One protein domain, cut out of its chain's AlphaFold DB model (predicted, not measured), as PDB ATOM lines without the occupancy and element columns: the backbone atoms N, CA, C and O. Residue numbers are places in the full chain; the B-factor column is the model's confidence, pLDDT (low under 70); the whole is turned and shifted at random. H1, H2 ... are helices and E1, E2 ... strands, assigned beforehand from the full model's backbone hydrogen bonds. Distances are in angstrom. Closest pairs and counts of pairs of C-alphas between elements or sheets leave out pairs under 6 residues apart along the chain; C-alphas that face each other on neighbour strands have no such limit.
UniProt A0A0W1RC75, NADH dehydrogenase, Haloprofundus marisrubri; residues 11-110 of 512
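What this domain is: This is residues 11 to 110 of the 512 residues of the protein "NADH dehydrogenase" of Haloprofundus marisrubri (UniProt A0A0W1RC75). Look for a strongly twisted sheet of five strands with two helices, H1 and H2, side by side over one face; the helices cover the E2, E1 and E3 part, and E5 lies at the other end of the sheet. After E5 a long stretch with no named element, residues 93 to 110, makes the end of the domain away from the helices. The printed part has 100 residues, with two named helices and five named strands in the order E1 H1 E2 E3 E4 H2 E5; the sheet, E2 E1 E3 E4 E5, is mixed. The class is mixed, helices and strands, with under half of the residues, 47, in named elements. The whole is compact, with a radius of gyration of the C-alphas of 12.5 A and spans of 34 by 31 by 22 A.

Where its parts are: Find C-alpha 11 at (43.561, 36.846, -40.408), where E1, residues 11 to 14, begins. H1 is residues 22 to 32, 15.4 A long, and E2 is residues 37 to 41, 12.5 A long. E3, residues 53 to 57, and E4, residues 60 to 64, are each 13.3 A long. H2, residues 69 to 81, starts at C-alpha 69, (48.935, 26.926, -33.166), and runs 18.4 A. E5, residues 89 to 92, ends at C-alpha 92, (30.400, 35.458, -48.592).

How they stand to each other: Start at E1: E2 is its parallel neighbour, with N 39 and O 11 2.8 A apart, within hydrogen-bond range. E1, H1 and E2 form a strand-helix-strand unit, two parallel neighbour strands with a helix between, and its crossover is right-handed. E3 is antiparallel to E1, with N 12 and O 54 at 2.8 A. E3 and E4 form a hairpin, with N 55 and O 62 at 2.9 A. E5 is antiparallel to E4, with N 63 and O 89 at 2.8 A. H1 and H2 are on the same face of the sheet, which gives two layers, helices on one face of a sheet. H1, at a height of 8.8 A over the sheet, lies over E1 and runs along the strands; the closest C-alphas of the two are those of Val 13 and Ala 26, 5.7 A. H2, at a height of 9.9 A, lies over E3 and, only just, over E1, with 3 C-alphas falling on E1; its closest C-alpha pair with E3 is Thr 72 and Val 53, 7.3 A. H1 and H2 touch, closest at the C-alphas of Thr 25 and Pro 69, 4.4 A, and run the same way at a shallow tilt of 33 degrees, only just short of steep. Every O i to N i+4 pair of H1 is within hydrogen-bond range, and 8 of 9 in H2.

The domain as a whole: The two C-alphas farthest apart, those of Ser 34 and Val 110, are 35.5 A apart. The printed part has no cut, and the link from E2 to E3, 11 residues, is long. The mean pLDDT of the printed part is 93.0, and no printed residue is under 70.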
ATOM      1  N   VAL A  11      43.621  38.005 -41.303       96.69
ATOM      2  CA  VAL A  11      43.561  36.846 -40.408       96.69
ATOM      3  C   VAL A  11      43.123  37.325 -39.030       96.69
ATOM      4  O   VAL A  11      43.893  37.960 -38.310       96.69
ATOM      5  N   ARG A  12      41.891  37.016 -38.631       97.44
ATOM      6  CA  ARG A  12      41.386  37.318 -37.286       97.44
ATOM      7  C   ARG A  12      41.557  36.107 -36.386       97.44
ATOM      8  O   ARG A  12      41.146  35.003 -36.738       97.44
ATOM      9  N   VAL A  13      42.120  36.312 -35.203       97.62
ATOM     10  CA  VAL A  13      42.247  35.266 -34.185       97.62
ATOM     11  C   VAL A  13      41.407  35.645 -32.977       97.62
ATOM     12  O   VAL A  13      41.677  36.654 -32.327       97.62
ATOM     13  N   CYS A  14      40.391  34.833 -32.678       97.00
ATOM     14  CA  CYS A  14      39.532  35.031 -31.517       97.00
ATOM     15  C   CYS A  14      40.289  34.653 -30.241       97.00
ATOM     16  O   CYS A  14      40.670  33.497 -30.046       97.00
ATOM     17  N   VAL A  15      40.480  35.628 -29.357       95.31
ATOM     18  CA  VAL A  15      41.160  35.470 -28.072       95.31
ATOM     19  C   VAL A  15      40.215  35.876 -26.952       95.31
ATOM     20  O   VAL A  15      39.734  37.004 -26.926       95.31
ATOM     21  N   GLY A  16      39.974  34.973 -26.007       92.12
ATOM     22  CA  GLY A  16      39.200  35.224 -24.789       92.12
ATOM     23  C   GLY A  16      39.851  34.547 -23.586       92.12
ATOM     24  O   GLY A  16      40.663  33.631 -23.748       92.12
ATOM     25  N   SER A  17      39.506  34.994 -22.380       87.75
ATOM     26  CA  SER A  17      40.121  34.524 -21.128       87.75
ATOM     27  C   SER A  17      39.823  33.060 -20.796       87.75
ATOM     28  O   SER A  17      40.561  32.442 -20.033       87.75
ATOM     29  N   THR A  18      38.781  32.481 -21.393       80.62
ATOM     30  CA  THR A  18      38.352  31.090 -21.180       80.62
ATOM     31  C   THR A  18      39.080  30.079 -22.055       80.62
ATOM     32  O   THR A  18      38.901  28.876 -21.888       80.62
ATOM     33  N   THR A  19      39.902  30.542 -23.000       80.06
ATOM     34  CA  THR A  19      40.587  29.676 -23.961       80.06
ATOM     35  C   THR A  19      42.097  29.725 -23.748       80.06
ATOM     36  O   THR A  19      42.793  30.547 -24.346       80.06
ATOM     37  N   ASP A  20      42.626  28.781 -22.962       77.31
ATOM     38  CA  ASP A  20      44.051  28.686 -22.582       77.31
ATOM     39  C   ASP A  20      45.036  28.816 -23.758       77.31
ATOM     40  O   ASP A  20      46.159  29.299 -23.609       77.31
ATOM     41  N   ARG A  21      44.636  28.348 -24.947       86.94
ATOM     42  CA  ARG A  21      45.496  28.289 -26.138       86.94
ATOM     43  C   ARG A  21      45.341  29.473 -27.082       86.94
ATOM     44  O   ARG A  21      46.185  29.622 -27.961       86.94
ATOM     45  N   ALA A  22      44.325  30.319 -26.917       88.25
ATOM     46  CA  ALA A  22      44.009  31.344 -27.909       88.25
ATOM     47  C   ALA A  22      45.146  32.357 -28.096       88.25
ATOM     48  O   ALA A  22      45.469  32.731 -29.221       88.25
ATOM     49  N   LYS A  23      45.842  32.720 -27.012       91.06
ATOM     50  CA  LYS A  23      47.024  33.586 -27.096       91.06
ATOM     51  C   LYS A  23      48.164  32.944 -27.894       91.06
ATOM     52  O   LYS A  23      48.754  33.596 -28.745       91.06
ATOM     53  N   ALA A  24      48.435  31.659 -27.664       94.19
ATOM     54  CA  ALA A  24      49.455  30.929 -28.416       94.19
ATOM     55  C   ALA A  24      49.079  30.784 -29.902       94.19
ATOM     56  O   ALA A  24      49.950  30.869 -30.763       94.19
ATOM     57  N   THR A  25      47.789  30.603 -30.206       95.56
ATOM     58  CA  THR A  25      47.247  30.621 -31.572       95.56
ATOM     59  C   THR A  25      47.486  31.984 -32.236       95.56
ATOM     60  O   THR A  25      47.989  32.034 -33.356       95.56
ATOM     61  N   ALA A  26      47.210  33.091 -31.540       95.19
ATOM     62  CA  ALA A  26      47.453  34.438 -32.060       95.19
ATOM     63  C   ALA A  26      48.948  34.709 -32.297       95.19
ATOM     64  O   ALA A  26      49.328  35.245 -33.338       95.19
ATOM     65  N   ASP A  27      49.809  34.287 -31.371       96.00
ATOM     66  CA  ASP A  27      51.262  34.411 -31.518       96.00
ATOM     67  C   ASP A  27      51.790  33.582 -32.700       96.00
ATOM     68  O   ASP A  27      52.663  34.046 -33.433       96.00
ATOM     69  N   ALA A  28      51.231  32.390 -32.938       96.94
ATOM     70  CA  ALA A  28      51.568  31.562 -34.094       96.94
ATOM     71  C   ALA A  28      51.138  32.200 -35.424       96.94
ATOM     72  O   ALA A  28      51.912  32.160 -36.378       96.94
ATOM     73  N   ALA A  29      49.955  32.824 -35.480       96.69
ATOM     74  CA  ALA A  29      49.510  33.571 -36.658       96.69
ATOM     75  C   ALA A  29      50.456  34.740 -36.971       96.69
ATOM     76  O   ALA A  29      50.948  34.855 -38.090       96.69
ATOM     77  N   ARG A  30      50.784  35.562 -35.961       96.75
ATOM     78  CA  ARG A  30      51.713  36.699 -36.107       96.75
ATOM     79  C   ARG A  30      53.117  36.270 -36.523       96.75
ATOM     80  O   ARG A  30      53.792  37.008 -37.228       96.75
ATOM     81  N   ALA A  31      53.582  35.113 -36.052       96.69
ATOM     82  CA  ALA A  31      54.901  34.593 -36.401       96.69
ATOM     83  C   ALA A  31      54.967  34.022 -37.827       96.69
ATOM     84  O   ALA A  31      56.051  33.996 -38.405       96.69
ATOM     85  N   ALA A  32      53.839  33.536 -38.354       95.12
ATOM     86  CA  ALA A  32      53.739  32.960 -39.691       95.12
ATOM     87  C   ALA A  32      53.488  34.014 -40.780       95.12
ATOM     88  O   ALA A  32      53.954  33.834 -41.899       95.12
ATOM     89  N   ALA A  33      52.776  35.096 -40.454       93.94
ATOM     90  CA  ALA A  33      52.415  36.134 -41.413       93.94
ATOM     91  C   ALA A  33      53.628  36.972 -41.850       93.94
ATOM     92  O   ALA A  33      54.350  37.537 -41.022       93.94
ATOM     93  N   SER A  34      53.819  37.078 -43.161       91.38
ATOM     94  CA  SER A  34      54.775  37.964 -43.828       91.38
ATOM     95  C   SER A  34      54.087  39.203 -44.404       91.38
ATOM     96  O   SER A  34      54.602  40.310 -44.246       91.38
ATOM     97  N   ASP A  35      52.929  39.005 -45.037       88.75
ATOM     98  CA  ASP A  35      52.149  40.013 -45.759       88.75
ATOM     99  C   ASP A  35      50.702  40.112 -45.232       88.75
ATOM    100  O   ASP A  35      50.105  41.186 -45.297       88.75
ATOM    101  N   ALA A  36      50.131  39.029 -44.688       89.69
ATOM    102  CA  ALA A  36      48.757  39.024 -44.185       89.69
ATOM    103  C   ALA A  36      48.581  39.891 -42.922       89.69
ATOM    104  O   ALA A  36      49.402  39.868 -41.998       89.69
ATOM    105  N   HIS A  37      47.460  40.612 -42.833       93.31
ATOM    106  CA  HIS A  37      47.159  41.441 -41.668       93.31
ATOM    107  C   HIS A  37      46.526  40.601 -40.547       93.31
ATOM    108  O   HIS A  37      45.385  40.152 -40.661       93.31
ATOM    109  N   VAL A  38      47.255  40.390 -39.445       95.25
ATOM    110  CA  VAL A  38      46.774  39.599 -38.299       95.25
ATOM    111  C   VAL A  38      46.133  40.498 -37.242       95.25
ATOM    112  O   VAL A  38      46.819  41.296 -36.601       95.25
ATOM    113  N   VAL A  39      44.839  40.300 -36.993       95.06
ATOM    114  CA  VAL A  39      44.064  41.021 -35.973       95.06
ATOM    115  C   VAL A  39      43.712  40.085 -34.828       95.06
ATOM    116  O   VAL A  39      43.195  38.987 -35.030       95.06
ATOM    117  N   GLU A  40      43.951  40.533 -33.600       95.75
ATOM    118  CA  GLU A  40      43.365  39.884 -32.431       95.75
ATOM    119  C   GLU A  40      41.967  40.451 -32.188       95.75
ATOM    120  O   GLU A  40      41.803  41.655 -31.994       95.75
ATOM    121  N   VAL A  41      40.975  39.569 -32.181       97.31
ATOM    122  CA  VAL A  41      39.577  39.897 -31.885       97.31
ATOM    123  C   VAL A  41      39.145  39.155 -30.626       97.31
ATOM    124  O   VAL A  41      39.833  38.239 -30.167       97.31
ATOM    125  N   GLY A  42      38.030  39.546 -30.017       97.00
ATOM    126  CA  GLY A  42      37.555  38.839 -28.831       97.00
ATOM    127  C   GLY A  42      36.815  37.533 -29.109       97.00
ATOM    128  O   GLY A  42      36.761  37.064 -30.247       97.00
ATOM    129  N   PRO A  43      36.239  36.910 -28.068       96.31
ATOM    130  CA  PRO A  43      35.429  35.710 -28.233       96.31
ATOM    131  C   PRO A  43      34.125  36.005 -28.992       96.31
ATOM    132  O   PRO A  43      33.522  37.065 -28.837       96.31
ATOM    133  N   THR A  44      33.638  35.037 -29.767       96.56
ATOM    134  CA  THR A  44      32.312  35.099 -30.414       96.56
ATOM    135  C   THR A  44      31.167  34.757 -29.456       96.56
ATOM    136  O   THR A  44      29.998  34.962 -29.788       96.56
ATOM    137  N   GLY A  45      31.492  34.198 -28.288       95.44
ATOM    138  CA  GLY A  45      30.549  33.580 -27.360       95.44
ATOM    139  C   GLY A  45      30.402  32.069 -27.554       95.44
ATOM    140  O   GLY A  45      29.953  31.406 -26.635       95.44
ATOM    141  N   VAL A  46      30.822  31.475 -28.676       95.56
ATOM    142  CA  VAL A  46      30.740  30.014 -28.877       95.56
ATOM    143  C   VAL A  46      32.047  29.352 -28.438       95.56
ATOM    144  O   VAL A  46      33.014  29.312 -29.198       95.56
ATOM    145  N   GLY A  47      32.083  28.810 -27.217       91.88
ATOM    146  CA  GLY A  47      33.284  28.173 -26.666       91.88
ATOM    147  C   GLY A  47      33.704  26.905 -27.414       91.88
ATOM    148  O   GLY A  47      34.898  26.647 -27.545       91.88
ATOM    149  N   GLY A  48      32.748  26.155 -27.972       91.00
ATOM    150  CA  GLY A  48      33.020  24.928 -28.735       91.00
ATOM    151  C   GLY A  48      33.816  25.136 -30.029       91.00
ATOM    152  O   GLY A  48      34.454  24.201 -30.505       91.00
ATOM    153  N   ASP A  49      33.830  26.357 -30.572       92.00
ATOM    154  CA  ASP A  49      34.598  26.691 -31.776       92.00
ATOM    155  C   ASP A  49      36.029  27.172 -31.445       92.00
ATOM    156  O   ASP A  49      36.866  27.297 -32.343       92.00
ATOM    157  N   ALA A  50      36.331  27.449 -30.170       90.62
ATOM    158  CA  ALA A  50      37.577  28.082 -29.752       90.62
ATOM    159  C   ALA A  50      38.766  27.092 -29.644       90.62
ATOM    160  O   ALA A  50      38.592  25.970 -29.167       90.62
ATOM    161  N   PRO A  51      40.008  27.495 -29.996       94.19
ATOM    162  CA  PRO A  51      40.378  28.763 -30.630       94.19
ATOM    163  C   PRO A  51      39.842  28.863 -32.064       94.19
ATOM    164  O   PRO A  51      40.036  27.948 -32.862       94.19
ATOM    165  N   LEU A  52      39.216  29.993 -32.391       96.19
ATOM    166  CA  LEU A  52      38.648  30.253 -33.712       96.19
ATOM    167  C   LEU A  52      39.561  31.205 -34.488       96.19
ATOM    168  O   LEU A  52      39.898  32.288 -34.004       96.19
ATOM    169  N   VAL A  53      39.944  30.797 -35.695       97.62
ATOM    170  CA  VAL A  53      40.677  31.628 -36.659       97.62
ATOM    171  C   VAL A  53      39.767  31.882 -37.856       97.62
ATOM    172  O   VAL A  53      39.167  30.947 -38.385       97.62
ATOM    173  N   LEU A  54      39.660  33.140 -38.270       97.50
ATOM    174  CA  LEU A  54      38.898  33.572 -39.438       97.50
ATOM    175  C   LEU A  54      39.868  34.142 -40.465       97.50
ATOM    176  O   LEU A  54      40.707  34.973 -40.119       97.50
ATOM    177  N   VAL A  55      39.742  33.720 -41.714       96.69
ATOM    178  CA  VAL A  55      40.547  34.244 -42.820       96.69
ATOM    179  C   VAL A  55      39.612  34.895 -43.816       96.69
ATOM    180  O   VAL A  55      38.745  34.213 -44.353       96.69
ATOM    181  N   THR A  56      39.780  36.195 -44.039       95.06
ATOM    182  CA  THR A  56      39.009  36.958 -45.020       95.06
ATOM    183  C   THR A  56      39.868  37.241 -46.244       95.06
ATOM    184  O   THR A  56      40.927  37.844 -46.098       95.06
ATOM    185  N   GLU A  57      39.400  36.865 -47.433       91.25
ATOM    186  CA  GLU A  57      40.004  37.204 -48.725       91.25
ATOM    187  C   GLU A  57      38.885  37.482 -49.741       91.25
ATOM    188  O   GLU A  57      37.946  36.703 -49.870       91.25
ATOM    189  N   GLY A  58      38.938  38.618 -50.445       87.00
ATOM    190  CA  GLY A  58      38.014  38.896 -51.555       87.00
ATOM    191  C   GLY A  58      36.519  38.985 -51.201       87.00
ATOM    192  O   GLY A  58      35.691  38.768 -52.081       87.00
ATOM    193  N   GLY A  59      36.166  39.310 -49.950       89.75
ATOM    194  CA  GLY A  59      34.769  39.328 -49.479       89.75
ATOM    195  C   GLY A  59      34.244  37.960 -49.030       89.75
ATOM    196  O   GLY A  59      33.059  37.811 -48.749       89.75
ATOM    197  N   GLU A  60      35.114  36.958 -48.937       94.00
ATOM    198  CA  GLU A  60      34.794  35.651 -48.374       94.00
ATOM    199  C   GLU A  60      35.551  35.459 -47.065       94.00
ATOM    200  O   GLU A  60      36.746  35.743 -46.989       94.00
ATOM    201  N   THR A  61      34.874  34.956 -46.033       96.50
ATOM    202  CA  THR A  61      35.508  34.587 -44.764       96.50
ATOM    203  C   THR A  61      35.408  33.090 -44.521       96.50
ATOM    204  O   THR A  61      34.310  32.543 -44.401       96.50
ATOM    205  N   THR A  62      36.557  32.434 -44.384       96.62
ATOM    206  CA  THR A  62      36.683  31.020 -44.022       96.62
ATOM    207  C   THR A  62      36.942  30.851 -42.525       96.62
ATOM    208  O   THR A  62      37.771  31.543 -41.932       96.62
ATOM    209  N   PHE A  63      36.235  29.901 -41.915       97.12
ATOM    210  CA  PHE A  63      36.259  29.598 -40.486       97.12
ATOM    211  C   PHE A  63      37.137  28.376 -40.215       97.12
ATOM    212  O   PHE A  63      36.946  27.328 -40.831       97.12
ATOM    213  N   TYR A  64      38.044  28.485 -39.247       96.31
ATOM    214  CA  TYR A  64      38.870  27.383 -38.753       96.31
ATOM    215  C   TYR A  64      38.647  27.223 -37.244       96.31
ATOM    216  O   TYR A  64      39.180  27.994 -36.442       96.31
ATOM    217  N   ARG A  65      37.837  26.232 -36.866       94.25
ATOM    218  CA  ARG A  65      37.440  25.898 -35.487       94.25
ATOM    219  C   ARG A  65      38.463  24.956 -34.836       94.25
ATOM    220  O   ARG A  65      39.152  24.217 -35.547       94.25
ATOM    221  N   ASP A  66      38.596  24.995 -33.502       91.75
ATOM    222  CA  ASP A  66      39.679  24.322 -32.732       91.75
ATOM    223  C   ASP A  66      41.052  24.482 -33.429       91.75
ATOM    224  O   ASP A  66      41.836  23.538 -33.602       91.75
ATOM    225  N   CYS A  67      41.338  25.693 -33.921       93.94
ATOM    226  CA  CYS A  67      42.530  25.980 -34.704       93.94
ATOM    227  C   CYS A  67      43.734  26.154 -33.777       93.94
ATOM    228  O   CYS A  67      44.041  27.230 -33.253       93.94
ATOM    229  N   ARG A  68      44.413  25.033 -33.533       92.75
ATOM    230  CA  ARG A  68      45.634  24.972 -32.723       92.75
ATOM    231  C   ARG A  68      46.789  25.712 -33.400       92.75
ATOM    232  O   ARG A  68      46.809  25.750 -34.630       92.75
ATOM    233  N   PRO A  69      47.796  26.177 -32.633       95.81
ATOM    234  CA  PRO A  69      48.935  26.926 -33.166       95.81
ATOM    235  C   PRO A  69      49.562  26.308 -34.423       95.81
ATOM    236  O   PRO A  69      49.846  27.016 -35.383       95.81
ATOM    237  N   GLU A  70      49.715  24.981 -34.470       95.00
ATOM    238  CA  GLU A  70      50.307  24.296 -35.621       95.00
ATOM    239  C   GLU A  70      49.425  24.329 -36.876       95.00
ATOM    240  O   GLU A  70      49.958  24.337 -37.984       95.00
ATOM    241  N   ARG A  71      48.092  24.300 -36.722       95.38
ATOM    242  CA  ARG A  71      47.149  24.467 -37.839       95.38
ATOM    243  C   ARG A  71      47.116  25.930 -38.264       95.38
ATOM    244  O   ARG A  71      47.171  26.201 -39.450       95.38
ATOM    245  N   THR A  72      47.135  26.861 -37.316       96.25
ATOM    246  CA  THR A  72      47.156  28.302 -37.596       96.25
ATOM    247  C   THR A  72      48.352  28.709 -38.442       96.25
ATOM    248  O   THR A  72      48.173  29.408 -39.431       96.25
ATOM    249  N   THR A  73      49.556  28.229 -38.113       96.44
ATOM    250  CA  THR A  73      50.741  28.469 -38.947       96.44
ATOM    251  C   THR A  73      50.523  27.985 -40.380       96.44
ATOM    252  O   THR A  73      50.790  28.734 -41.309       96.44
ATOM    253  N   ARG A  74      49.974  26.776 -40.568       95.44
ATOM    254  CA  ARG A  74      49.703  26.237 -41.911       95.44
ATOM    255  C   ARG A  74      48.666  27.052 -42.666       95.44
ATOM    256  O   ARG A  74      48.900  27.334 -43.827       95.44
ATOM    257  N   VAL A  75      47.579  27.456 -42.008       95.56
ATOM    258  CA  VAL A  75      46.519  28.284 -42.602       95.56
ATOM    259  C   VAL A  75      47.083  29.615 -43.102       95.56
ATOM    260  O   VAL A  75      46.779  30.024 -44.217       95.56
ATOM    261  N   VAL A  76      47.935  30.271 -42.307       95.38
ATOM    262  CA  VAL A  76      48.554  31.549 -42.690       95.38
ATOM    263  C   VAL A  76      49.572  31.364 -43.821       95.38
ATOM    264  O   VAL A  76      49.533  32.102 -44.798       95.38
ATOM    265  N   GLU A  77      50.440  30.351 -43.744       94.25
ATOM    266  CA  GLU A  77      51.405  30.044 -44.815       94.25
ATOM    267  C   GLU A  77      50.704  29.689 -46.140       94.25
ATOM    268  O   GLU A  77      51.135  30.115 -47.208       94.25
ATOM    269  N   ALA A  78      49.612  28.924 -46.058       92.31
ATOM    270  CA  ALA A  78      48.760  28.517 -47.171       92.31
ATOM    271  C   ALA A  78      48.072  29.710 -47.848       92.31
ATOM    272  O   ALA A  78      48.038  29.792 -49.076       92.31
ATOM    273  N   LEU A  79      47.561  30.651 -47.049       92.31
ATOM    274  CA  LEU A  79      46.994  31.907 -47.533       92.31
ATOM    275  C   LEU A  79      48.032  32.706 -48.335       92.31
ATOM    276  O   LEU A  79      47.777  33.082 -49.474       92.31
ATOM    277  N   GLU A  80      49.232  32.901 -47.786       90.75
ATOM    278  CA  GLU A  80      50.285  33.691 -48.442       90.75
ATOM    279  C   GLU A  80      50.881  33.005 -49.681       90.75
ATOM    280  O   GLU A  80      51.346  33.679 -50.604       90.75
ATOM    281  N   SER A  81      50.858  31.669 -49.744       89.94
ATOM    282  CA  SER A  81      51.292  30.925 -50.932       89.94
ATOM    283  C   SER A  81      50.213  30.797 -52.013       89.94
ATOM    284  O   SER A  81      50.522  30.322 -53.110       89.94
ATOM    285  N   GLY A  82      48.974  31.223 -51.732       84.94
ATOM    286  CA  GLY A  82      47.816  31.071 -52.616       84.94
ATOM    287  C   GLY A  82      47.252  29.643 -52.677       84.94
ATOM    288  O   GLY A  82      46.515  29.315 -53.609       84.94
ATOM    289  N   ASP A  83      47.599  28.785 -51.713       83.00
ATOM    290  CA  ASP A  83      47.154  27.392 -51.612       83.00
ATOM    291  C   ASP A  83      46.128  27.237 -50.478       83.00
ATOM    292  O   ASP A  83      46.456  26.718 -49.417       83.00
ATOM    293  N   ALA A  84      44.875  27.654 -50.683       76.19
ATOM    294  CA  ALA A  84      43.852  27.670 -49.628       76.19
ATOM    295  C   ALA A  84      43.709  26.332 -48.856       76.19
ATOM    296  O   ALA A  84      43.358  25.291 -49.428       76.19
ATOM    297  N   GLU A  85      43.927  26.361 -47.533       85.25
ATOM    298  CA  GLU A  85      43.628  25.229 -46.646       85.25
ATOM    299  C   GLU A  85      42.103  25.122 -46.453       85.25
ATOM    300  O   GLU A  85      41.472  26.121 -46.105       85.25
ATOM    301  N   PRO A  86      41.477  23.941 -46.616       88.44
ATOM    302  CA  PRO A  86      40.047  23.786 -46.362       88.44
ATOM    303  C   PRO A  86      39.667  24.163 -44.921       88.44
ATOM    304  O   PRO A  86      40.212  23.612 -43.958       88.44
ATOM    305  N   GLY A  87      38.714  25.085 -44.782       91.81
ATOM    306  CA  GLY A  87      38.100  25.437 -43.503       91.81
ATOM    307  C   GLY A  87      36.877  24.588 -43.161       91.81
ATOM    308  O   GLY A  87      36.454  23.716 -43.921       91.81
ATOM    309  N   ASP A  88      36.297  24.878 -42.002       92.88
ATOM    310  CA  ASP A  88      35.090  24.233 -41.475       92.88
ATOM    311  C   ASP A  88      33.797  24.869 -42.032       92.88
ATOM    312  O   ASP A  88      32.705  24.326 -41.871       92.88
ATOM    313  N   GLY A  89      33.923  26.008 -42.719       92.81
ATOM    314  CA  GLY A  89      32.863  26.697 -43.455       92.81
ATOM    315  C   GLY A  89      33.368  28.015 -44.049       92.81
ATOM    316  O   GLY A  89      34.351  28.567 -43.557       92.81
ATOM    317  N   THR A  90      32.695  28.517 -45.085       94.69
ATOM    318  CA  THR A  90      32.987  29.817 -45.714       94.69
ATOM    319  C   THR A  90      31.695  30.612 -45.866       94.69
ATOM    320  O   THR A  90      30.647  30.027 -46.143       94.69
ATOM    321  N   VAL A  91      31.773  31.926 -45.666       96.88
ATOM    322  CA  VAL A  91      30.649  32.859 -45.795       96.88
ATOM    323  C   VAL A  91      31.059  34.017 -46.697       96.88
ATOM    324  O   VAL A  91      32.052  34.686 -46.415       96.88
ATOM    325  N   GLU A  92      30.288  34.256 -47.757       96.06
ATOM    326  CA  GLU A  92      30.400  35.458 -48.592       96.06
ATOM    327  C   GLU A  92      29.720  36.643 -47.890       96.06
ATOM    328  O   GLU A  92      28.648  36.492 -47.296       96.06
ATOM    329  N   HIS A  93      30.325  37.824 -47.951       95.38
ATOM    330  CA  HIS A  93      29.795  39.045 -47.352       95.38
ATOM    331  C   HIS A  93      30.320  40.298 -48.067       95.38
ATOM    332  O   HIS A  93      31.297  40.253 -48.815       95.38
ATOM    333  N   ASP A  94      29.698  41.447 -47.801       92.50
ATOM    334  CA  ASP A  94      30.212  42.729 -48.283       92.50
ATOM    335  C   ASP A  94      31.579  43.031 -47.647       92.50
ATOM    336  O   ASP A  94      31.805  42.776 -46.459       92.50
ATOM    337  N   ALA A  95      32.517  43.553 -48.443       86.44
ATOM    338  CA  ALA A  95      33.905  43.761 -48.019       86.44
ATOM    339  C   ALA A  95      34.039  44.739 -46.836       86.44
ATOM    340  O   ALA A  95      34.995  44.653 -46.067       86.44
ATOM    341  N   ASP A  96      33.076  45.644 -46.677       87.00
ATOM    342  CA  ASP A  96      32.986  46.650 -45.621       87.00
ATOM    343  C   ASP A  96      32.143  46.204 -44.414       87.00
ATOM    344  O   ASP A  96      31.894  47.008 -43.512       87.00
ATOM    345  N   THR A  97      31.734  44.927 -44.337       91.56
ATOM    346  CA  THR A  97      30.958  44.441 -43.189       91.56
ATOM    347  C   THR A  97      31.691  44.674 -41.865       91.56
ATOM    348  O   THR A  97      32.864  44.326 -41.679       91.56
ATOM    349  N   ARG A  98      30.973  45.246 -40.898       90.12
ATOM    350  CA  ARG A  98      31.476  45.521 -39.542       90.12
ATOM    351  C   ARG A  98      30.955  44.534 -38.503       90.12
ATOM    352  O   ARG A  98      31.275  44.661 -37.324       90.12
ATOM    353  N   THR A  99      30.170  43.555 -38.930       94.31
ATOM    354  CA  THR A  99      29.642  42.483 -38.088       94.31
ATOM    355  C   THR A  99      30.199  41.147 -38.553       94.31
ATOM    356  O   THR A  99      30.535  40.974 -39.727       94.31
ATOM    357  N   LEU A 100      30.326  40.207 -37.616       96.12
ATOM    358  CA  LEU A 100      30.791  38.855 -37.884       96.12
ATOM    359  C   LEU A 100      29.887  38.209 -38.946       96.12
ATOM    360  O   LEU A 100      28.695  38.038 -38.675       96.12
ATOM    361  N   PRO A 101      30.417  37.800 -40.114       96.38
ATOM    362  CA  PRO A 101      29.659  36.997 -41.062       96.38
ATOM    363  C   PRO A 101      29.194  35.709 -40.379       96.38
ATOM    364  O   PRO A 101      29.989  35.005 -39.760       96.38
ATOM    365  N   VAL A 102      27.902  35.398 -40.447       94.75
ATOM    366  CA  VAL A 102      27.332  34.246 -39.736       94.75
ATOM    367  C   VAL A 102      27.122  33.094 -40.722       94.75
ATOM    368  O   VAL A 102      26.474  33.303 -41.748       94.75
ATOM    369  N   PRO A 103      27.637  31.879 -40.453       93.25
ATOM    370  CA  PRO A 103      27.394  30.725 -41.316       93.25
ATOM    371  C   PRO A 103      25.917  30.307 -41.309       93.25
ATOM    372  O   PRO A 103      25.206  30.520 -40.333       93.25
ATOM    373  N   GLU A 104      25.460  29.633 -42.369       90.75
ATOM    374  CA  GLU A 104      24.066  29.158 -42.481       90.75
ATOM    375  C   GLU A 104      23.704  28.043 -41.479       90.75
ATOM    376  O   GLU A 104      22.530  27.712 -41.311       90.75
ATOM    377  N   SER A 105      24.701  27.420 -40.844       92.81
ATOM    378  CA  SER A 105      24.499  26.325 -39.894       92.81
ATOM    379  C   SER A 105      25.582  26.265 -38.814       92.81
ATOM    380  O   SER A 105      26.683  26.806 -38.962       92.81
ATOM    381  N   GLY A 106      25.275  25.537 -37.738       93.19
ATOM    382  CA  GLY A 106      26.146  25.345 -36.582       93.19
ATOM    383  C   GLY A 106      25.906  26.380 -35.477       93.19
ATOM    384  O   GLY A 106      25.032  27.232 -35.605       93.19
ATOM    385  N   PRO A 107      26.687  26.340 -34.387       94.69
ATOM    386  CA  PRO A 107      26.395  27.127 -33.188       94.69
ATOM    387  C   PRO A 107      26.287  28.641 -33.416       94.69
ATOM    388  O   PRO A 107      25.406  29.290 -32.858       94.69
ATOM    389  N   LEU A 108      27.138  29.218 -34.275       95.31
ATOM    390  CA  LEU A 108      27.096  30.652 -34.591       95.31
ATOM    391  C   LEU A 108      25.815  31.085 -35.323       95.31
ATOM    392  O   LEU A 108      25.469  32.263 -35.252       95.31
ATOM    393  N   SER A 109      25.116  30.163 -35.996       95.06
ATOM    394  CA  SER A 109      23.867  30.442 -36.714       95.06
ATOM    395  C   SER A 109      22.634  30.441 -35.802       95.06
ATOM    396  O   SER A 109      21.519  30.654 -36.276       95.06
ATOM    397  N   VAL A 110      22.801  30.135 -34.513       96.12
ATOM    398  CA  VAL A 110      21.703  30.030 -33.550       96.12
ATOM    399  C   VAL A 110      21.399  31.395 -32.940       96.12
ATOM    400  O   VAL A 110      22.289  32.099 -32.464       96.12
TER     401      VAL A 110